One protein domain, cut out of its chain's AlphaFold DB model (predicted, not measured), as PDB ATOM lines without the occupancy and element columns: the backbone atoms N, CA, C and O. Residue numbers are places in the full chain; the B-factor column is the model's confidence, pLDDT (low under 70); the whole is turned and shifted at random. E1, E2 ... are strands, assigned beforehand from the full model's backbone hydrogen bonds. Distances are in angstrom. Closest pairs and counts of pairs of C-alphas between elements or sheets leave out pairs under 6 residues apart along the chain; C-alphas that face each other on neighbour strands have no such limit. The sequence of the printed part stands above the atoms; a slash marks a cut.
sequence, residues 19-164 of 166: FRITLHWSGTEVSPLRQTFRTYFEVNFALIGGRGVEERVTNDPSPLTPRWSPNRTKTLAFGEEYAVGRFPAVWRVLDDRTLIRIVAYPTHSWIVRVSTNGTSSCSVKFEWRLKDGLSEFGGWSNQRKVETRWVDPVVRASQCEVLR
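This is residues 19 to 164 of the 166 residues of an uncharacterized protein of Bosea sp. WAO (UniProt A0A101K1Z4). The domain is a sandwich of two antiparallel sheets face to face: a six-stranded sheet, curled like part of a barrel, and a strongly twisted five-stranded sheet, their strands at 28 degrees to each other. The two sheets come close along E9 and E11, and a long loop, residues 59 to 72, joins E3 to E4 in the curled sheet. The printed part has 146 residues with no named helix and 11 strands, E1 to E11 along the chain, in the orders E4 E3 E2 E1 E11 E10 and E5 E6 E7 E8 E9; the class is all strand. It is compact, with a radius of gyration of the C-alphas of 15.5 A and spans of 46 by 38 by 26 A.

E1, residues 19 to 31, forms a hairpin with E2, residues 35 to 48; N 21 and O 43 are 2.8 A apart, within hydrogen-bond range. E3, residues 52 to 58, and E4, residues 73 to 77, complete a meander, each strand the antiparallel neighbour of the one before, with N 44 to O 56 at 2.8 A and N 55 to O 74 at 2.8 A. The chain then changes sheet. E5, residues 81 to 84, E6, residues 87 to 95, E7, residues 98 to 104, E8, residues 108 to 115, and E9, residues 123 to 130, form a second meander; its N and O pairs include N 82 to O 89, 2.9 A, N 92 to O 100, 2.8 A, N 101 to O 112, 2.9 A, and N 111 to O 127, 2.8 A. The chain changes back to E10, residues 137 to 141, a hairpin with E11, residues 146 to 163; N 139 and O 148 are 2.8 A apart. E11 is also the antiparallel neighbour of E1, with N 24 to O 157 at 2.8 A. Between the sheets, the closest C-alphas of E9 and E11, Ser 123 and Cys 160, are 5.1 A apart. E4 and E5 are only just apart, at 8.0 A.

E1 begins at C-alpha 19 (-31.792, -1.451, 24.559), bends by 60 degrees at residue 28 and is 35.0 A long. E2 measures 41.1 A, E6 25.0 A and E9 23.5 A. E11 measures 36.8 A, bends by 92 degrees at residue 151 and ends at C-alpha 163 (-31.508, 2.848, 21.385).

The farthest C-alphas, Arg 34 and Gly 49, are 46.4 A apart. The printed part has no cut. The link E3 to E4 is long, and its residues 59 to 72 are under 70 in pLDDT; the mean of the printed part is 89.1.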
ATOM      1  N   PHE A  19     -32.000  -1.973  23.227       93.69
ATOM      2  CA  PHE A  19     -31.792  -1.451  24.559       93.69
ATOM      3  C   PHE A  19     -30.318  -1.554  24.912       93.69
ATOM      4  O   PHE A  19     -29.640  -2.498  24.501       93.69
ATOM      5  N   ARG A  20     -29.826  -0.602  25.699       94.19
ATOM      6  CA  ARG A  20     -28.485  -0.645  26.280       94.19
ATOM      7  C   ARG A  20     -28.580  -0.562  27.784       94.19
ATOM      8  O   ARG A  20     -29.160   0.370  28.321       94.19
ATOM      9  N   ILE A  21     -27.964  -1.520  28.451       95.19
ATOM     10  CA  ILE A  21     -27.769  -1.551  29.890       95.19
ATOM     11  C   ILE A  21     -26.307  -1.237  30.159       95.19
ATOM     12  O   ILE A  21     -25.435  -1.897  29.598       95.19
ATOM     13  N   THR A  22     -26.045  -0.293  31.055       94.25
ATOM     14  CA  THR A  22     -24.706  -0.034  31.588       94.25
ATOM     15  C   THR A  22     -24.714  -0.149  33.106       94.25
ATOM     16  O   THR A  22     -25.700   0.167  33.780       94.25
ATOM     17  N   LEU A  23     -23.603  -0.630  33.655       94.44
ATOM     18  CA  LEU A  23     -23.385  -0.758  35.086       94.44
ATOM     19  C   LEU A  23     -21.951  -0.379  35.427       94.44
ATOM     20  O   LEU A  23     -20.998  -0.980  34.935       94.44
ATOM     21  N   HIS A  24     -21.823   0.542  36.372       93.62
ATOM     22  CA  HIS A  24     -20.607   0.755  37.137       93.62
ATOM     23  C   HIS A  24     -20.841   0.254  38.555       93.62
ATOM     24  O   HIS A  24     -21.744   0.722  39.254       93.62
ATOM     25  N   TRP A  25     -20.004  -0.671  39.006       94.44
ATOM     26  CA  TRP A  25     -20.081  -1.199  40.360       94.44
ATOM     27  C   TRP A  25     -18.693  -1.342  40.974       94.44
ATOM     28  O   TRP A  25     -17.666  -1.263  40.297       94.44
ATOM     29  N   SER A  26     -18.669  -1.494  42.290       94.44
ATOM     30  CA  SER A  26     -17.454  -1.734  43.058       94.44
ATOM     31  C   SER A  26     -17.683  -2.831  44.075       94.44
ATOM     32  O   SER A  26     -18.808  -2.991  44.538       94.44
ATOM     33  N   GLY A  27     -16.611  -3.479  44.499       94.69
ATOM     34  CA  GLY A  27     -16.607  -4.334  45.677       94.69
ATOM     35  C   GLY A  27     -15.257  -4.270  46.372       94.69
ATOM     36  O   GLY A  27     -14.332  -3.584  45.915       94.69
ATOM     37  N   THR A  28     -15.145  -5.006  47.468       96.62
ATOM     38  CA  THR A  28     -13.878  -5.195  48.168       96.62
ATOM     39  C   THR A  28     -13.371  -6.593  47.882       96.62
ATOM     40  O   THR A  28     -13.965  -7.578  48.306       96.62
ATOM     41  N   GLU A  29     -12.265  -6.689  47.151       95.94
ATOM     42  CA  GLU A  29     -11.503  -7.925  47.050       95.94
ATOM     43  C   GLU A  29     -10.921  -8.251  48.429       95.94
ATOM     44  O   GLU A  29     -10.370  -7.380  49.103       95.94
ATOM     45  N   VAL A  30     -11.074  -9.501  48.849       97.00
ATOM     46  CA  VAL A  30     -10.521 -10.052  50.093       97.00
ATOM     47  C   VAL A  30      -9.461 -11.117  49.815       97.00
ATOM     48  O   VAL A  30      -8.718 -11.503  50.713       97.00
ATOM     49  N   SER A  31      -9.354 -11.581  48.566       95.12
ATOM     50  CA  SER A  31      -8.325 -12.515  48.114       95.12
ATOM     51  C   SER A  31      -8.123 -12.408  46.593       95.12
ATOM     52  O   SER A  31      -9.119 -12.316  45.869       95.12
ATOM     53  N   PRO A  32      -6.879 -12.474  46.079       89.81
ATOM     54  CA  PRO A  32      -5.622 -12.600  46.828       89.81
ATOM     55  C   PRO A  32      -5.143 -11.302  47.490       89.81
ATOM     56  O   PRO A  32      -4.308 -11.369  48.385       89.81
ATOM     57  N   LEU A  33      -5.645 -10.136  47.076       90.06
ATOM     58  CA  LEU A  33      -5.243  -8.847  47.635       90.06
ATOM     59  C   LEU A  33      -6.445  -8.146  48.251       90.06
ATOM     60  O   LEU A  33      -7.529  -8.136  47.673       90.06
ATOM     61  N   ARG A  34      -6.243  -7.510  49.406       94.06
ATOM     62  CA  ARG A  34      -7.289  -6.695  50.017       94.06
ATOM     63  C   ARG A  34      -7.307  -5.312  49.380       94.06
ATOM     64  O   ARG A  34      -6.458  -4.481  49.688       94.06
ATOM     65  N   GLN A  35      -8.258  -5.072  48.486       93.62
ATOM     66  CA  GLN A  35      -8.364  -3.810  47.752       93.62
ATOM     67  C   GLN A  35      -9.793  -3.546  47.287       93.62
ATOM     68  O   GLN A  35     -10.565  -4.468  47.034       93.62
ATOM     69  N   THR A  36     -10.136  -2.274  47.108       93.44
ATOM     70  CA  THR A  36     -11.371  -1.897  46.416       93.44
ATOM     71  C   THR A  36     -11.140  -1.958  44.917       93.44
ATOM     72  O   THR A  36     -10.180  -1.376  44.411       93.44
ATOM     73  N   PHE A  37     -12.043  -2.608  44.190       89.44
ATOM     74  CA  PHE A  37     -12.025  -2.611  42.732       89.44
ATOM     75  C   PHE A  37     -13.249  -1.896  42.166       89.44
ATOM     76  O   PHE A  37     -14.257  -1.681  42.845       89.44
ATOM     77  N   ARG A  38     -13.146  -1.516  40.894       90.50
ATOM     78  CA  ARG A  38     -14.244  -0.961  40.106       90.50
ATOM     79  C   ARG A  38     -14.375  -1.760  38.825       90.50
ATOM     80  O   ARG A  38     -13.374  -2.166  38.236       90.50
ATOM     81  N   THR A  39     -15.607  -1.978  38.401       86.69
ATOM     82  CA  THR A  39     -15.913  -2.762  37.211       86.69
ATOM     83  C   THR A  39     -16.999  -2.071  36.404       86.69
ATOM     84  O   THR A  39     -17.910  -1.452  36.958       86.69
ATOM     85  N   TYR A  40     -16.859  -2.183  35.086       87.19
ATOM     86  CA  TYR A  40     -17.845  -1.771  34.102       87.19
ATOM     87  C   TYR A  40     -18.462  -3.002  33.447       87.19
ATOM     88  O   TYR A  40     -17.776  -4.002  33.220       87.19
ATOM     89  N   PHE A  41     -19.746  -2.909  33.140       87.69
ATOM     90  CA  PHE A  41     -20.482  -3.904  32.383       87.69
ATOM     91  C   PHE A  41     -21.462  -3.216  31.446       87.69
ATOM     92  O   PHE A  41     -22.162  -2.285  31.851       87.69
ATOM     93  N   GLU A  42     -21.548  -3.722  30.222       90.56
ATOM     94  CA  GLU A  42     -22.517  -3.275  29.233       90.56
ATOM     95  C   GLU A  42     -23.193  -4.462  28.550       90.56
ATOM     96  O   GLU A  42     -22.538  -5.426  28.146       90.56
ATOM     97  N   VAL A  43     -24.508  -4.358  28.370       91.12
ATOM     98  CA  VAL A  43     -25.293  -5.262  27.524       91.12
ATOM     99  C   VAL A  43     -26.115  -4.434  26.570       91.12
ATOM    100  O   VAL A  43     -26.952  -3.645  26.995       91.12
ATOM    101  N   ASN A  44     -25.931  -4.664  25.280       92.00
ATOM    102  CA  ASN A  44     -26.884  -4.227  24.275       92.00
ATOM    103  C   ASN A  44     -27.780  -5.424  23.967       92.00
ATOM    104  O   ASN A  44     -27.257  -6.507  23.707       92.00
ATOM    105  N   PHE A  45     -29.098  -5.262  24.010       93.00
ATOM    106  CA  PHE A  45     -30.010  -6.342  23.650       93.00
ATOM    107  C   PHE A  45     -31.191  -5.858  22.809       93.00
ATOM    108  O   PHE A  45     -31.586  -4.698  22.893       93.00
ATOM    109  N   ALA A  46     -31.739  -6.744  21.986       92.38
ATOM    110  CA  ALA A  46     -32.955  -6.532  21.208       92.38
ATOM    111  C   ALA A  46     -33.969  -7.626  21.547       92.38
ATOM    112  O   ALA A  46     -33.574  -8.765  21.798       92.38
ATOM    113  N   LEU A  47     -35.259  -7.289  21.556       90.44
ATOM    114  CA  LEU A  47     -36.329  -8.277  21.709       90.44
ATOM    115  C   LEU A  47     -36.706  -8.834  20.340       90.44
ATOM    116  O   LEU A  47     -37.145  -8.083  19.473       90.44
ATOM    117  N   ILE A  48     -36.568 -10.148  20.171       88.56
ATOM    118  CA  ILE A  48     -36.757 -10.818  18.881       88.56
ATOM    119  C   ILE A  48     -38.139 -11.453  18.842       88.56
ATOM    120  O   ILE A  48     -38.380 -12.478  19.490       88.56
ATOM    121  N   GLY A  49     -39.068 -10.817  18.124       80.69
ATOM    122  CA  GLY A  49     -40.431 -11.320  17.898       80.69
ATOM    123  C   GLY A  49     -41.187 -11.779  19.156       80.69
ATOM    124  O   GLY A  49     -42.029 -12.673  19.064       80.69
ATOM    125  N   GLY A  50     -40.843 -11.242  20.336       80.50
ATOM    126  CA  GLY A  50     -41.391 -11.638  21.641       80.50
ATOM    127  C   GLY A  50     -40.972 -13.024  22.158       80.50
ATOM    128  O   GLY A  50     -41.485 -13.464  23.181       80.50
ATOM    129  N   ARG A  51     -40.063 -13.731  21.476       88.06
ATOM    130  CA  ARG A  51     -39.692 -15.131  21.790       88.06
ATOM    131  C   ARG A  51     -38.276 -15.285  22.323       88.06
ATOM    132  O   ARG A  51     -37.927 -16.336  22.858       88.06
ATOM    133  N   GLY A  52     -37.460 -14.255  22.167       92.00
ATOM    134  CA  GLY A  52     -36.071 -14.311  22.563       92.00
ATOM    135  C   GLY A  52     -35.414 -12.949  22.599       92.00
ATOM    136  O   GLY A  52     -36.056 -11.907  22.446       92.00
ATOM    137  N   VAL A  53     -34.104 -12.994  22.791       93.38
ATOM    138  CA  VAL A  53     -33.239 -11.826  22.796       93.38
ATOM    139  C   VAL A  53     -32.062 -12.040  21.869       93.38
ATOM    140  O   VAL A  53     -31.475 -13.117  21.817       93.38
ATOM    141  N   GLU A  54     -31.679 -10.981  21.177       93.50
ATOM    142  CA  GLU A  54     -30.320 -10.844  20.681       93.50
ATOM    143  C   GLU A  54     -29.540 -10.055  21.729       93.50
ATOM    144  O   GLU A  54     -29.932  -8.939  22.043       93.50
ATOM    145  N   GLU A  55     -28.462 -10.606  22.288       91.62
ATOM    146  CA  GLU A  55     -27.583  -9.902  23.223       91.62
ATOM    147  C   GLU A  55     -26.175  -9.707  22.662       91.62
ATOM    148  O   GLU A  55     -25.620 -10.553  21.958       91.62
ATOM    149  N   ARG A  56     -25.559  -8.592  23.049       89.06
ATOM    150  CA  ARG A  56     -24.142  -8.293  22.878       89.06
ATOM    151  C   ARG A  56     -23.613  -7.747  24.193       89.06
ATOM    152  O   ARG A  56     -24.034  -6.683  24.642       89.06
ATOM    153  N   VAL A  57     -22.674  -8.473  24.787       85.81
ATOM    154  CA  VAL A  57     -22.103  -8.144  26.095       85.81
ATOM    155  C   VAL A  57     -20.676  -7.639  25.938       85.81
ATOM    156  O   VAL A  57     -19.850  -8.306  25.312       85.81
ATOM    157  N   THR A  58     -20.378  -6.515  26.582       76.38
ATOM    158  CA  THR A  58     -19.029  -5.950  26.680       76.38
ATOM    159  C   THR A  58     -18.629  -5.873  28.153       76.38
ATOM    160  O   THR A  58     -19.342  -5.310  28.979       76.38
ATOM    161  N   ASN A  59     -17.470  -6.447  28.484       64.44
ATOM    162  CA  ASN A  59     -16.887  -6.447  29.835       64.44
ATOM    163  C   ASN A  59     -15.582  -5.634  29.892       64.44
ATOM    164  O   ASN A  59     -14.705  -5.912  30.713       64.44
ATOM    165  N   ASP A  60     -15.411  -4.669  28.987       60.94
ATOM    166  CA  ASP A  60     -14.198  -3.864  28.949       60.94
ATOM    167  C   ASP A  60     -14.205  -2.840  30.093       60.94
ATOM    168  O   ASP A  60     -15.136  -2.049  30.205       60.94
ATOM    169  N   PRO A  61     -13.174  -2.810  30.955       48.09
ATOM    170  CA  PRO A  61     -13.157  -1.965  32.151       48.09
ATOM    171  C   PRO A  61     -13.077  -0.455  31.862       48.09
ATOM    172  O   PRO A  61     -13.129   0.338  32.801       48.09
ATOM    173  N   SER A  62     -12.936  -0.042  30.598       48.22
ATOM    174  CA  SER A  62     -12.902   1.363  30.197       48.22
ATOM    175  C   SER A  62     -13.483   1.545  28.788       48.22
ATOM    176  O   SER A  62     -12.934   0.970  27.844       48.22
ATOM    177  N   PRO A  63     -14.519   2.387  28.605       50.78
ATOM    178  CA  PRO A  63     -15.043   2.731  27.280       50.78
ATOM    179  C   PRO A  63     -14.042   3.529  26.422       50.78
ATOM    180  O   PRO A  63     -14.222   3.636  25.213       50.78
ATOM    181  N   LEU A  64     -12.978   4.075  27.027       50.16
ATOM    182  CA  LEU A  64     -11.965   4.911  26.363       50.16
ATOM    183  C   LEU A  64     -10.792   4.112  25.777       50.16
ATOM    184  O   LEU A  64     -10.006   4.639  24.996       50.16
ATOM    185  N   THR A  65     -10.655   2.844  26.157       51.38
ATOM    186  CA  THR A  65      -9.619   1.941  25.646       51.38
ATOM    187  C   THR A  65     -10.285   0.632  25.257       51.38
ATOM    188  O   THR A  65     -10.260  -0.308  26.060       51.38
ATOM    189  N   PRO A  66     -10.907   0.563  24.065       50.91
ATOM    190  CA  PRO A  66     -11.462  -0.680  23.561       50.91
ATOM    191  C   PRO A  66     -10.304  -1.658  23.377       50.91
ATOM    192  O   PRO A  66      -9.559  -1.605  22.399       50.91
ATOM    193  N   ARG A  67     -10.109  -2.554  24.348       53.00
ATOM    194  CA  ARG A  67      -9.374  -3.779  24.058       53.00
ATOM    195  C   ARG A  67     -10.242  -4.540  23.070       53.00
ATOM    196  O   ARG A  67     -11.462  -4.535  23.185       53.00
ATOM    197  N   TRP A  68      -9.626  -5.144  22.062       43.91
ATOM    198  CA  TRP A  68     -10.347  -6.010  21.139       43.91
ATOM    199  C   TRP A  68     -11.004  -7.135  21.952       43.91
ATOM    200  O   TRP A  68     -10.353  -8.093  22.361       43.91
ATOM    201  N   SER A  69     -12.287  -6.973  22.255       49.97
ATOM    202  CA  SER A  69     -13.158  -8.032  22.726       49.97
ATOM    203  C   SER A  69     -13.919  -8.504  21.495       49.97
ATOM    204  O   SER A  69     -14.571  -7.676  20.843       49.97
ATOM    205  N   PRO A  70     -13.835  -9.790  21.103       52.06
ATOM    206  CA  PRO A  70     -14.698 -10.314  20.064       52.06
ATOM    207  C   PRO A  70     -16.122 -10.203  20.599       52.06
ATOM    208  O   PRO A  70     -16.578 -11.034  21.383       52.06
ATOM    209  N   ASN A  71     -16.796  -9.123  20.224       57.97
ATOM    210  CA  ASN A  71     -18.166  -8.862  20.594       57.97
ATOM    211  C   ASN A  71     -19.031  -9.938  19.946       57.97
ATOM    212  O   ASN A  71     -19.394  -9.839  18.774       57.97
ATOM    213  N   ARG A  72     -19.306 -11.005  20.692       67.62
ATOM    214  CA  ARG A  72     -20.152 -12.092  20.219       67.62
ATOM    215  C   ARG A  72     -21.593 -11.680  20.444       67.62
ATOM    216  O   ARG A  72     -22.074 -11.718  21.573       67.62
ATOM    217  N   THR A  73     -22.248 -11.278  19.364       83.56
ATOM    218  CA  THR A  73     -23.704 -11.235  19.323       83.56
ATOM    219  C   THR A  73     -24.227 -12.666  19.456       83.56
ATOM    220  O   THR A  73     -23.698 -13.585  18.824       83.56
ATOM    221  N   LYS A  74     -25.224 -12.869  20.313       87.88
ATOM    222  CA  LYS A  74     -25.900 -14.150  20.522       87.88
ATOM    223  C   LYS A  74     -27.399 -13.935  20.416       87.88
ATOM    224  O   LYS A  74     -27.926 -13.083  21.120       87.88
ATOM    225  N   THR A  75     -28.067 -14.742  19.606       92.50
ATOM    226  CA  THR A  75     -29.529 -14.826  19.580       92.50
ATOM    227  C   THR A  75     -29.946 -16.041  20.389       92.50
ATOM    228  O   THR A  75     -29.404 -17.124  20.182       92.50
ATOM    229  N   LEU A  76     -30.849 -15.841  21.341       93.62
ATOM    230  CA  LEU A  76     -31.220 -16.816  22.359       93.62
ATOM    231  C   LEU A  76     -32.738 -16.836  22.496       93.62
ATOM    232  O   LEU A  76     -33.356 -15.771  22.602       93.62
ATOM    233  N   ALA A  77     -33.341 -18.019  22.550       95.12
ATOM    234  CA  ALA A  77     -34.732 -18.129  22.969       95.12
ATOM    235  C   ALA A  77     -34.856 -17.870  24.481       95.12
ATOM    236  O   ALA A  77     -33.946 -18.159  25.262       95.12
ATOM    237  N   PHE A  78     -35.994 -17.340  24.934       95.06
ATOM    238  CA  PHE A  78     -36.238 -17.247  26.374       95.06
ATOM    239  C   PHE A  78     -36.272 -18.645  27.007       95.06
ATOM    240  O   PHE A  78     -36.918 -19.556  26.502       95.06
ATOM    241  N   GLY A  79     -35.581 -18.801  28.136       95.06
ATOM    242  CA  GLY A  79     -35.412 -20.075  28.835       95.06
ATOM    243  C   GLY A  79     -34.244 -20.925  28.330       95.06
ATOM    244  O   GLY A  79     -33.844 -21.841  29.044       95.06
ATOM    245  N   GLU A  80     -33.665 -20.606  27.170       95.69
ATOM    246  CA  GLU A  80     -32.491 -21.302  26.645       95.69
ATOM    247  C   GLU A  80     -31.249 -20.975  27.481       95.69
ATOM    248  O   GLU A  80     -30.891 -19.809  27.687       95.69
ATOM    249  N   GLU A  81     -30.588 -22.019  27.978       95.12
ATOM    250  CA  GLU A  81     -29.322 -21.873  28.684       95.12
ATOM    251  C   GLU A  81     -28.161 -21.739  27.698       95.12
ATOM    252  O   GLU A  81     -28.048 -22.471  26.718       95.12
ATOM    253  N   TYR A  82     -27.252 -20.816  27.991       93.00
ATOM    254  CA  TYR A  82     -26.053 -20.579  27.198       93.00
ATOM    255  C   TYR A  82     -24.853 -20.286  28.094       93.00
ATOM    256  O   TYR A  82     -24.983 -19.965  29.273       93.00
ATOM    257  N   ALA A  83     -23.649 -20.374  27.531       89.56
ATOM    258  CA  ALA A  83     -22.423 -20.108  28.273       89.56
ATOM    259  C   ALA A  83     -21.977 -18.636  28.166       89.56
ATOM    260  O   ALA A  83     -21.779 -18.107  27.064       89.56
ATOM    261  N   VAL A  84     -21.729 -18.012  29.320       84.94
ATOM    262  CA  VAL A  84     -20.977 -16.758  29.484       84.94
ATOM    263  C   VAL A  84     -19.599 -17.115  30.036       84.94
ATOM    264  O   VAL A  84     -19.408 -17.338  31.234       84.94
ATOM    265  N   GLY A  85     -18.619 -17.234  29.139       83.62
ATOM    266  CA  GLY A  85     -17.347 -17.871  29.478       83.62
ATOM    267  C   GLY A  85     -17.582 -19.337  29.844       83.62
ATOM    268  O   GLY A  85     -18.018 -20.111  29.001       83.62
ATOM    269  N   ARG A  86     -17.316 -19.701  31.101       85.44
ATOM    270  CA  ARG A  86     -17.542 -21.055  31.642       85.44
ATOM    271  C   ARG A  86     -18.805 -21.185  32.497       85.44
ATOM    272  O   ARG A  86     -19.025 -22.237  33.084       85.44
ATOM    273  N   PHE A  87     -19.575 -20.110  32.641       90.50
ATOM    274  CA  PHE A  87     -20.715 -20.066  33.552       90.50
ATOM    275  C   PHE A  87     -22.023 -20.130  32.762       90.50
ATOM    276  O   PHE A  87     -22.136 -19.430  31.749       90.50
ATOM    277  N   PRO A  88     -23.000 -20.942  33.194       94.81
ATOM    278  CA  PRO A  88     -24.304 -20.981  32.558       94.81
ATOM    279  C   PRO A  88     -25.056 -19.676  32.819       94.81
ATOM    280  O   PRO A  88     -24.964 -19.065  33.891       94.81
ATOM    281  N   ALA A  89     -25.799 -19.249  31.811       95.25
ATOM    282  CA  ALA A  89     -26.620 -18.063  31.829       95.25
ATOM    283  C   ALA A  89     -27.935 -18.314  31.097       95.25
ATOM    284  O   ALA A  89     -28.024 -19.189  30.240       95.25
ATOM    285  N   VAL A  90     -28.955 -17.531  31.433       97.25
ATOM    286  CA  VAL A  90     -30.284 -17.639  30.829       97.25
ATOM    287  C   VAL A  90     -30.975 -16.284  30.829       97.25
ATOM    288  O   VAL A  90     -30.821 -15.499  31.768       97.25
ATOM    289  N   TRP A  91     -31.760 -16.030  29.787       97.44
ATOM    290  CA  TRP A  91     -32.763 -14.970  29.775       97.44
ATOM    291  C   TRP A  91     -34.147 -15.562  30.008       97.44
ATOM    292  O   TRP A  91     -34.503 -16.556  29.383       97.44
ATOM    293  N   ARG A  92     -34.945 -14.964  30.892       96.31
ATOM    294  CA  ARG A  92     -36.328 -15.383  31.153       96.31
ATOM    295  C   ARG A  92     -37.252 -14.179  31.210       96.31
ATOM    296  O   ARG A  92     -36.858 -13.111  31.671       96.31
ATOM    297  N   VAL A  93     -38.491 -14.396  30.796       95.31
ATOM    298  CA  VAL A  93     -39.604 -13.484  31.054       95.31
ATOM    299  C   VAL A  93     -40.142 -13.806  32.447       95.31
ATOM    300  O   VAL A  93     -40.417 -14.969  32.739       95.31
ATOM    301  N   LEU A  94     -40.228 -12.805  33.322       95.00
ATOM    302  CA  LEU A  94     -40.876 -12.943  34.630       95.00
ATOM    303  C   LEU A  94     -42.365 -12.614  34.554       95.00
ATOM    304  O   LEU A  94     -43.176 -13.309  35.156       95.00
ATOM    305  N   ASP A  95     -42.696 -11.560  33.818       94.12
ATOM    306  CA  ASP A  95     -44.050 -11.064  33.594       94.12
ATOM    307  C   ASP A  95     -44.090 -10.264  32.278       94.12
ATOM    308  O   ASP A  95     -43.108 -10.225  31.535       94.12
ATOM    309  N   ASP A  96     -45.223  -9.633  31.976       90.00
ATOM    310  CA  ASP A  96     -45.462  -8.891  30.733       90.00
ATOM    311  C   ASP A  96     -44.504  -7.709  30.504       90.00
ATOM    312  O   ASP A  96     -44.383  -7.227  29.377       90.00
ATOM    313  N   ARG A  97     -43.815  -7.236  31.548       93.56
ATOM    314  CA  ARG A  97     -42.928  -6.065  31.486       93.56
ATOM    315  C   ARG A  97     -41.535  -6.323  32.022       93.56
ATOM    316  O   ARG A  97     -40.699  -5.422  31.964       93.56
ATOM    317  N   THR A  98     -41.270  -7.511  32.550       96.06
ATOM    318  CA  THR A  98     -40.035  -7.797  33.270       96.06
ATOM    319  C   THR A  98     -39.301  -8.976  32.665       96.06
ATOM    320  O   THR A  98     -39.800 -10.098  32.590       96.06
ATOM    321  N   LEU A  99     -38.046  -8.725  32.311       96.00
ATOM    322  CA  LEU A  99     -37.084  -9.720  31.870       96.00
ATOM    323  C   LEU A  99     -36.017  -9.883  32.942       96.00
ATOM    324  O   LEU A  99     -35.646  -8.926  33.627       96.00
ATOM    325  N   ILE A 100     -35.476 -11.086  33.058       97.44
ATOM    326  CA  ILE A 100     -34.279 -11.330  33.848       97.44
ATOM    327  C   ILE A 100     -33.216 -12.028  33.027       97.44
ATOM    328  O   ILE A 100     -33.493 -12.981  32.303       97.44
ATOM    329  N   ARG A 101     -31.981 -11.584  33.218       97.00
ATOM    330  CA  ARG A 101     -30.778 -12.308  32.834       97.00
ATOM    331  C   ARG A 101     -30.134 -12.837  34.101       97.00
ATOM    332  O   ARG A 101     -29.797 -12.049  34.983       97.00
ATOM    333  N   ILE A 102     -29.958 -14.146  34.197       97.81
ATOM    334  CA  ILE A 102     -29.256 -14.780  35.315       97.81
ATOM    335  C   ILE A 102     -27.958 -15.364  34.776       97.81
ATOM    336  O   ILE A 102     -27.985 -16.073  33.776       97.81
ATOM    337  N   VAL A 103     -26.841 -15.102  35.451       95.81
ATOM    338  CA  VAL A 103     -25.581 -15.836  35.278       95.81
ATOM    339  C   VAL A 103     -25.285 -16.559  36.582       95.81
ATOM    340  O   VAL A 103     -25.173 -15.921  37.631       95.81
ATOM    341  N   ALA A 104     -25.166 -17.884  36.537       96.69
ATOM    342  CA  ALA A 104     -24.923 -18.686  37.728       96.69
ATOM    343  C   ALA A 104     -23.422 -18.958  37.891       96.69
ATOM    344  O   ALA A 104     -22.839 -19.840  37.259       96.69
ATOM    345  N   TYR A 105     -22.788 -18.192  38.773       95.62
ATOM    346  CA  TYR A 105     -21.416 -18.427  39.204       95.62
ATOM    347  C   TYR A 105     -21.359 -19.544  40.262       95.62
ATOM    348  O   TYR A 105     -22.376 -19.910  40.864       95.62
ATOM    349  N   PRO A 106     -20.163 -20.094  40.551       95.25
ATOM    350  CA  PRO A 106     -19.995 -21.106  41.587       95.25
ATOM    351  C   PRO A 106     -20.490 -20.656  42.963       95.25
ATOM    352  O   PRO A 106     -21.141 -21.447  43.637       95.25
ATOM    353  N   THR A 107     -20.278 -19.394  43.345       97.50
ATOM    354  CA  THR A 107     -20.631 -18.891  44.685       97.50
ATOM    355  C   THR A 107     -21.908 -18.051  44.732       97.50
ATOM    356  O   THR A 107     -22.418 -17.769  45.811       97.50
ATOM    357  N   HIS A 108     -22.407 -17.584  43.587       97.81
ATOM    358  CA  HIS A 108     -23.511 -16.631  43.546       97.81
ATOM    359  C   HIS A 108     -24.250 -16.675  42.215       97.81
ATOM    360  O   HIS A 108     -23.724 -17.145  41.210       97.81
ATOM    361  N   SER A 109     -25.453 -16.126  42.202       97.56
ATOM    362  CA  SER A 109     -26.136 -15.746  40.974       97.56
ATOM    363  C   SER A 109     -25.993 -14.247  40.778       97.56
ATOM    364  O   SER A 109     -26.224 -13.470  41.707       97.56
ATOM    365  N   TRP A 110     -25.625 -13.837  39.572       95.69
ATOM    366  CA  TRP A 110     -25.702 -12.445  39.164       95.69
ATOM    367  C   TRP A 110     -26.939 -12.240  38.303       95.69
ATOM    368  O   TRP A 110     -27.128 -12.930  37.300       95.69
ATOM    369  N   ILE A 111     -27.800 -11.325  38.732       97.62
ATOM    370  CA  ILE A 111     -29.143 -11.153  38.197       97.62
ATOM    371  C   ILE A 111     -29.277  -9.720  37.692       97.62
ATOM    372  O   ILE A 111     -29.087  -8.759  38.438       97.62
ATOM    373  N   VAL A 112     -29.635  -9.586  36.420       97.69
ATOM    374  CA  VAL A 112     -30.024  -8.320  35.801       97.69
ATOM    375  C   VAL A 112     -31.527  -8.377  35.581       97.69
ATOM    376  O   VAL A 112     -31.995  -9.191  34.791       97.69
ATOM    377  N   ARG A 113     -32.287  -7.541  36.288       98.19
ATOM    378  CA  ARG A 113     -33.737  -7.415  36.113       98.19
ATOM    379  C   ARG A 113     -34.026  -6.167  35.299       98.19
ATOM    380  O   ARG A 113     -33.682  -5.068  35.723       98.19
ATOM    381  N   VAL A 114     -34.663  -6.344  34.154       97.56
ATOM    382  CA  VAL A 114     -34.994  -5.282  33.210       97.56
ATOM    383  C   VAL A 114     -36.499  -5.108  33.195       97.56
ATOM    384  O   VAL A 114     -37.210  -6.084  32.984       97.56
ATOM    385  N   SER A 115     -36.976  -3.882  33.388       97.44
ATOM    386  CA  SER A 115     -38.389  -3.548  33.215       97.44
ATOM    387  C   SER A 115     -38.560  -2.648  31.994       97.44
ATOM    388  O   SER A 115     -37.959  -1.574  31.926       97.44
ATOM    389  N   THR A 116     -39.361  -3.090  31.029       94.44
ATOM    390  CA  THR A 116     -39.583  -2.427  29.738       94.44
ATOM    391  C   THR A 116     -41.009  -2.674  29.242       94.44
ATOM    392  O   THR A 116     -41.596  -3.716  29.509       94.44
ATOM    393  N   ASN A 117     -41.575  -1.724  28.497       90.69
ATOM    394  CA  ASN A 117     -42.801  -1.934  27.712       90.69
ATOM    395  C   ASN A 117     -42.522  -2.551  26.327       90.69
ATOM    396  O   ASN A 117     -43.394  -2.557  25.461       90.69
ATOM    397  N   GLY A 118     -41.281  -2.975  26.089       86.12
ATOM    398  CA  GLY A 118     -40.835  -3.587  24.853       86.12
ATOM    399  C   GLY A 118     -40.568  -2.614  23.714       86.12
ATOM    400  O   GLY A 118     -40.155  -3.086  22.670       86.12
ATOM    401  N   THR A 119     -40.767  -1.297  23.865       86.12
ATOM    402  CA  THR A 119     -40.640  -0.343  22.741       86.12
ATOM    403  C   THR A 119     -39.958   0.977  23.089       86.12
ATOM    404  O   THR A 119     -39.112   1.442  22.332       86.12
ATOM    405  N   SER A 120     -40.321   1.608  24.205       87.44
ATOM    406  CA  SER A 120     -39.972   3.009  24.486       87.44
ATOM    407  C   SER A 120     -39.591   3.298  25.935       87.44
ATOM    408  O   SER A 120     -39.138   4.402  26.233       87.44
ATOM    409  N   SER A 121     -39.717   2.323  26.836       92.69
ATOM    410  CA  SER A 121     -39.257   2.444  28.218       92.69
ATOM    411  C   SER A 121     -38.226   1.381  28.556       92.69
ATOM    412  O   SER A 121     -38.308   0.243  28.095       92.69
ATOM    413  N   CYS A 122     -37.254   1.738  29.392       95.19
ATOM    414  CA  CYS A 122     -36.372   0.764  30.009       95.19
ATOM    415  C   CYS A 122     -35.891   1.240  31.378       95.19
ATOM    416  O   CYS A 122     -35.565   2.408  31.572       95.19
ATOM    417  N   SER A 123     -35.819   0.312  32.323       97.50
ATOM    418  CA  SER A 123     -35.156   0.477  33.613       97.50
ATOM    419  C   SER A 123     -34.496  -0.840  34.004       97.50
ATOM    420  O   SER A 123     -34.882  -1.904  33.518       97.50
ATOM    421  N   VAL A 124     -33.482  -0.776  34.862       98.12
ATOM    422  CA  VAL A 124     -32.691  -1.949  35.238       98.12
ATOM    423  C   VAL A 124     -32.388  -1.958  36.731       98.12
ATOM    424  O   VAL A 124     -32.161  -0.914  37.341       98.12
ATOM    425  N   LYS A 125     -32.379  -3.153  37.320       97.81
ATOM    426  CA  LYS A 125     -31.877  -3.434  38.666       97.81
ATOM    427  C   LYS A 125     -30.878  -4.581  38.607       97.81
ATOM    428  O   LYS A 125     -31.030  -5.504  37.808       97.81
ATOM    429  N   PHE A 126     -29.887  -4.529  39.486       97.44
ATOM    430  CA  PHE A 126     -28.838  -5.534  39.591       97.44
ATOM    431  C   PHE A 126     -28.850  -6.153  40.975       97.44
ATOM    432  O   PHE A 126     -29.003  -5.448  41.970       97.44
ATOM    433  N   GLU A 127     -28.664  -7.464  41.027       96.62
ATOM    434  CA  GLU A 127     -28.606  -8.216  42.271       96.62
ATOM    435  C   GLU A 127     -27.488  -9.255  42.183       96.62
ATOM    436  O   GLU A 127     -27.342  -9.966  41.186       96.62
ATOM    437  N   TRP A 128     -26.696  -9.339  43.249       96.94
ATOM    438  CA  TRP A 128     -25.760 -10.429  43.473       96.94
ATOM    439  C   TRP A 128     -26.288 -11.242  44.639       96.94
ATOM    440  O   TRP A 128     -26.318 -10.768  45.773       96.94
ATOM    441  N   ARG A 129     -26.712 -12.469  44.359       97.44
ATOM    442  CA  ARG A 129     -27.281 -13.358  45.364       97.44
ATOM    443  C   ARG A 129     -26.284 -14.455  45.693       97.44
ATOM    444  O   ARG A 129     -26.075 -15.348  44.873       97.44
ATOM    445  N   LEU A 130     -25.662 -14.373  46.869       97.56
ATOM    446  CA  LEU A 130     -24.822 -15.455  47.388       97.56
ATOM    447  C   LEU A 130     -25.641 -16.736  47.525       97.56
ATOM    448  O   LEU A 130     -26.832 -16.695  47.837       97.56
ATOM    449  N   LYS A 131     -24.992 -17.868  47.265       96.94
ATOM    450  CA  LYS A 131     -25.563 -19.177  47.580       96.94
ATOM    451  C   LYS A 131     -25.514 -19.412  49.086       96.94
ATOM    452  O   LYS A 131     -24.640 -18.884  49.775       96.94
ATOM    453  N   ASP A 132     -26.446 -20.223  49.566       96.81
ATOM    454  CA  ASP A 132     -26.605 -20.502  50.989       96.81
ATOM    455  C   ASP A 132     -25.310 -21.049  51.607       96.81
ATOM    456  O   ASP A 132     -24.605 -21.865  51.010       96.81
ATOM    457  N   GLY A 133     -24.987 -20.569  52.809       96.62
ATOM    458  CA  GLY A 133     -23.778 -20.955  53.542       96.62
ATOM    459  C   GLY A 133     -22.486 -20.261  53.095       96.62
ATOM    460  O   GLY A 133     -21.444 -20.512  53.697       96.62
ATOM    461  N   LEU A 134     -22.522 -19.380  52.087       97.12
ATOM    462  CA  LEU A 134     -21.355 -18.613  51.640       97.12
ATOM    463  C   LEU A 134     -21.396 -17.163  52.134       97.12
ATOM    464  O   LEU A 134     -22.453 -16.539  52.187       97.12
ATOM    465  N   SER A 135     -20.221 -16.612  52.439       96.56
ATOM    466  CA  SER A 135     -20.025 -15.214  52.859       96.56
ATOM    467  C   SER A 135     -19.254 -14.368  51.843       96.56
ATOM    468  O   SER A 135     -19.162 -13.152  51.996       96.56
ATOM    469  N   GLU A 136     -18.691 -14.991  50.808       97.81
ATOM    470  CA  GLU A 136     -17.813 -14.346  49.836       97.81
ATOM    471  C   GLU A 136     -18.227 -14.705  48.409       97.81
ATOM    472  O   GLU A 136     -18.605 -15.838  48.090       97.81
ATOM    473  N   PHE A 137     -18.115 -13.729  47.517       97.38
ATOM    474  CA  PHE A 137     -18.324 -13.919  46.096       97.38
ATOM    475  C   PHE A 137     -17.015 -14.348  45.426       97.38
ATOM    476  O   PHE A 137     -15.971 -13.742  45.642       97.38
ATOM    477  N   GLY A 138     -17.074 -15.369  44.578       94.56
ATOM    478  CA  GLY A 138     -15.963 -15.868  43.782       94.56
ATOM    479  C   GLY A 138     -15.994 -15.321  42.359       94.56
ATOM    480  O   GLY A 138     -17.052 -15.140  41.752       94.56
ATOM    481  N   GLY A 139     -14.811 -15.082  41.808       89.88
ATOM    482  CA  GLY A 139     -14.598 -14.615  40.445       89.88
ATOM    483  C   GLY A 139     -13.251 -15.077  39.896       89.88
ATOM    484  O   GLY A 139     -12.504 -15.802  40.547       89.88
ATOM    485  N   TRP A 140     -12.932 -14.657  38.675       86.88
ATOM    486  CA  TRP A 140     -11.657 -14.972  38.038       86.88
ATOM    487  C   TRP A 140     -11.035 -13.722  37.432       86.88
ATOM    488  O   TRP A 140     -11.646 -13.056  36.595       86.88
ATOM    489  N   SER A 141      -9.792 -13.426  37.810       84.19
ATOM    490  CA  SER A 141      -9.036 -12.341  37.195       84.19
ATOM    491  C   SER A 141      -8.314 -12.851  35.952       84.19
ATOM    492  O   SER A 141      -7.288 -13.524  36.044       84.19
ATOM    493  N   ASN A 142      -8.797 -12.475  34.765       78.81
ATOM    494  CA  ASN A 142      -8.134 -12.828  33.505       78.81
ATOM    495  C   ASN A 142      -6.716 -12.255  33.378       78.81
ATOM    496  O   ASN A 142      -5.886 -12.868  32.706       78.81
ATOM    497  N   GLN A 143      -6.451 -11.102  34.004       82.12
ATOM    498  CA  GLN A 143      -5.138 -10.456  34.013       82.12
ATOM    499  C   GLN A 143      -4.159 -11.187  34.933       82.12
ATOM    500  O   GLN A 143      -3.037 -11.458  34.525       82.12
ATOM    501  N   ARG A 144      -4.584 -11.519  36.158       85.62
ATOM    502  CA  ARG A 144      -3.718 -12.159  37.160       85.62
ATOM    503  C   ARG A 144      -3.686 -13.685  37.065       85.62
ATOM    504  O   ARG A 144      -2.839 -14.293  37.695       85.62
ATOM    505  N   LYS A 145      -4.592 -14.294  36.289       88.50
ATOM    506  CA  LYS A 145      -4.755 -15.754  36.153       88.50
ATOM    507  C   LYS A 145      -4.978 -16.460  37.497       88.50
ATOM    508  O   LYS A 145      -4.480 -17.557  37.715       88.50
ATOM    509  N   VAL A 146      -5.740 -15.824  38.383       92.38
ATOM    510  CA  VAL A 146      -6.055 -16.342  39.721       92.38
ATOM    511  C   VAL A 146      -7.536 -16.188  40.028       92.38
ATOM    512  O   VAL A 146      -8.218 -15.301  39.493       92.38
ATOM    513  N   GLU A 147      -8.016 -17.054  40.914       92.56
ATOM    514  CA  GLU A 147      -9.313 -16.888  41.551       92.56
ATOM    515  C   GLU A 147      -9.296 -15.650  42.448       92.56
ATOM    516  O   GLU A 147      -8.294 -15.321  43.082       92.56
ATOM    517  N   THR A 148     -10.416 -14.939  42.459       94.00
ATOM    518  CA  THR A 148     -10.609 -13.745  43.277       94.00
ATOM    519  C   THR A 148     -11.803 -13.950  44.176       94.00
ATOM    520  O   THR A 148     -12.837 -14.424  43.701       94.00
ATOM    521  N   ARG A 149     -11.695 -13.524  45.430       97.31
ATOM    522  CA  ARG A 149     -12.818 -13.486  46.365       97.31
ATOM    523  C   ARG A 149     -13.090 -12.052  46.762       97.31
ATOM    524  O   ARG A 149     -12.151 -11.280  46.959       97.31
ATOM    525  N   TRP A 150     -14.357 -11.687  46.844       96.75
ATOM    526  CA  TRP A 150     -14.773 -10.328  47.143       96.75
ATOM    527  C   TRP A 150     -16.082 -10.289  47.928       96.75
ATOM    528  O   TRP A 150     -16.813 -11.273  47.993       96.75
ATOM    529  N   VAL A 151     -16.350  -9.143  48.540       97.25
ATOM    530  CA  VAL A 151     -17.542  -8.841  49.340       97.25
ATOM    531  C   VAL A 151     -18.091  -7.464  48.962       97.25
ATOM    532  O   VAL A 151     -17.478  -6.740  48.169       97.25
ATOM    533  N   ASP A 152     -19.250  -7.122  49.522       93.69
ATOM    534  CA  ASP A 152     -19.870  -5.796  49.444       93.69
ATOM    535  C   ASP A 152     -20.033  -5.251  48.011       93.69
ATOM    536  O   ASP A 152     -19.488  -4.192  47.681       93.69
ATOM    537  N   PRO A 153     -20.768  -5.947  47.117       95.31
ATOM    538  CA  PRO A 153     -21.089  -5.396  45.808       95.31
ATOM    539  C   PRO A 153     -21.961  -4.150  45.968       95.31
ATOM    540  O   PRO A 153     -23.074  -4.204  46.490       95.31
ATOM    541  N   VAL A 154     -21.471  -3.023  45.463       95.25
ATOM    542  CA  VAL A 154     -22.174  -1.739  45.486       95.25
ATOM    543  C   VAL A 154     -22.339  -1.224  44.065       95.25
ATOM    544  O   VAL A 154     -21.355  -0.953  43.369       95.25
ATOM    545  N   VAL A 155     -23.593  -1.031  43.651       96.00
ATOM    546  CA  VAL A 155     -23.937  -0.306  42.421       96.00
ATOM    547  C   VAL A 155     -23.569   1.164  42.608       96.00
ATOM    548  O   VAL A 155     -24.019   1.810  43.551       96.00
ATOM    549  N   ARG A 156     -22.729   1.696  41.719       95.06
ATOM    550  CA  ARG A 156     -22.303   3.105  41.732       95.06
ATOM    551  C   ARG A 156     -23.084   3.939  40.733       95.06
ATOM    552  O   ARG A 156     -23.461   5.060  41.045       95.06
ATOM    553  N   ALA A 157     -23.324   3.381  39.554       94.94
ATOM    554  CA  ALA A 157     -24.195   3.951  38.540       94.94
ATOM    555  C   ALA A 157     -24.781   2.821  37.697       94.94
ATOM    556  O   ALA A 157     -24.119   1.811  37.450       94.94
ATOM    557  N   SER A 158     -26.010   3.000  37.239       95.88
ATOM    558  CA  SER A 158     -26.677   2.068  36.340       95.88
ATOM    559  C   SER A 158     -27.615   2.822  35.425       95.88
ATOM    560  O   SER A 158     -28.308   3.731  35.886       95.88
ATOM    561  N   GLN A 159     -27.695   2.400  34.172       96.31
ATOM    562  CA  GLN A 159     -28.600   2.996  33.203       96.31
ATOM    563  C   GLN A 159     -29.222   1.912  32.331       96.31
ATOM    564  O   GLN A 159     -28.586   0.898  32.042       96.31
ATOM    565  N   CYS A 160     -30.467   2.140  31.914       96.31
ATOM    566  CA  CYS A 160     -31.024   1.458  30.759       96.31
ATOM    567  C   CYS A 160     -31.547   2.484  29.757       96.31
ATOM    568  O   CYS A 160     -32.333   3.359  30.114       96.31
ATOM    569  N   GLU A 161     -31.109   2.369  28.514       94.75
ATOM    570  CA  GLU A 161     -31.451   3.268  27.421       94.75
ATOM    571  C   GLU A 161     -32.210   2.504  26.344       94.75
ATOM    572  O   GLU A 161     -31.887   1.354  26.050       94.75
ATOM    573  N   VAL A 162     -33.184   3.163  25.720       93.69
ATOM    574  CA  VAL A 162     -33.765   2.702  24.458       93.69
ATOM    575  C   VAL A 162     -32.934   3.300  23.329       93.69
ATOM    576  O   VAL A 162     -32.824   4.521  23.206       93.69
ATOM    577  N   LEU A 163     -32.326   2.445  22.518       89.75
ATOM    578  CA  LEU A 163     -31.508   2.848  21.385       89.75
ATOM    579  C   LEU A 163     -32.422   3.119  20.190       89.75
ATOM    580  O   LEU A 163     -33.121   2.227  19.709       89.75
ATOM    581  N   ARG A 164     -32.417   4.364  19.709       73.56
ATOM    582  CA  ARG A 164     -33.132   4.728  18.484       73.56
ATOM    583  C   ARG A 164     -32.443   4.069  17.296       73.56
ATOM    584  O   ARG A 164     -31.221   4.142  17.181       73.56
TER     585      ARG A 164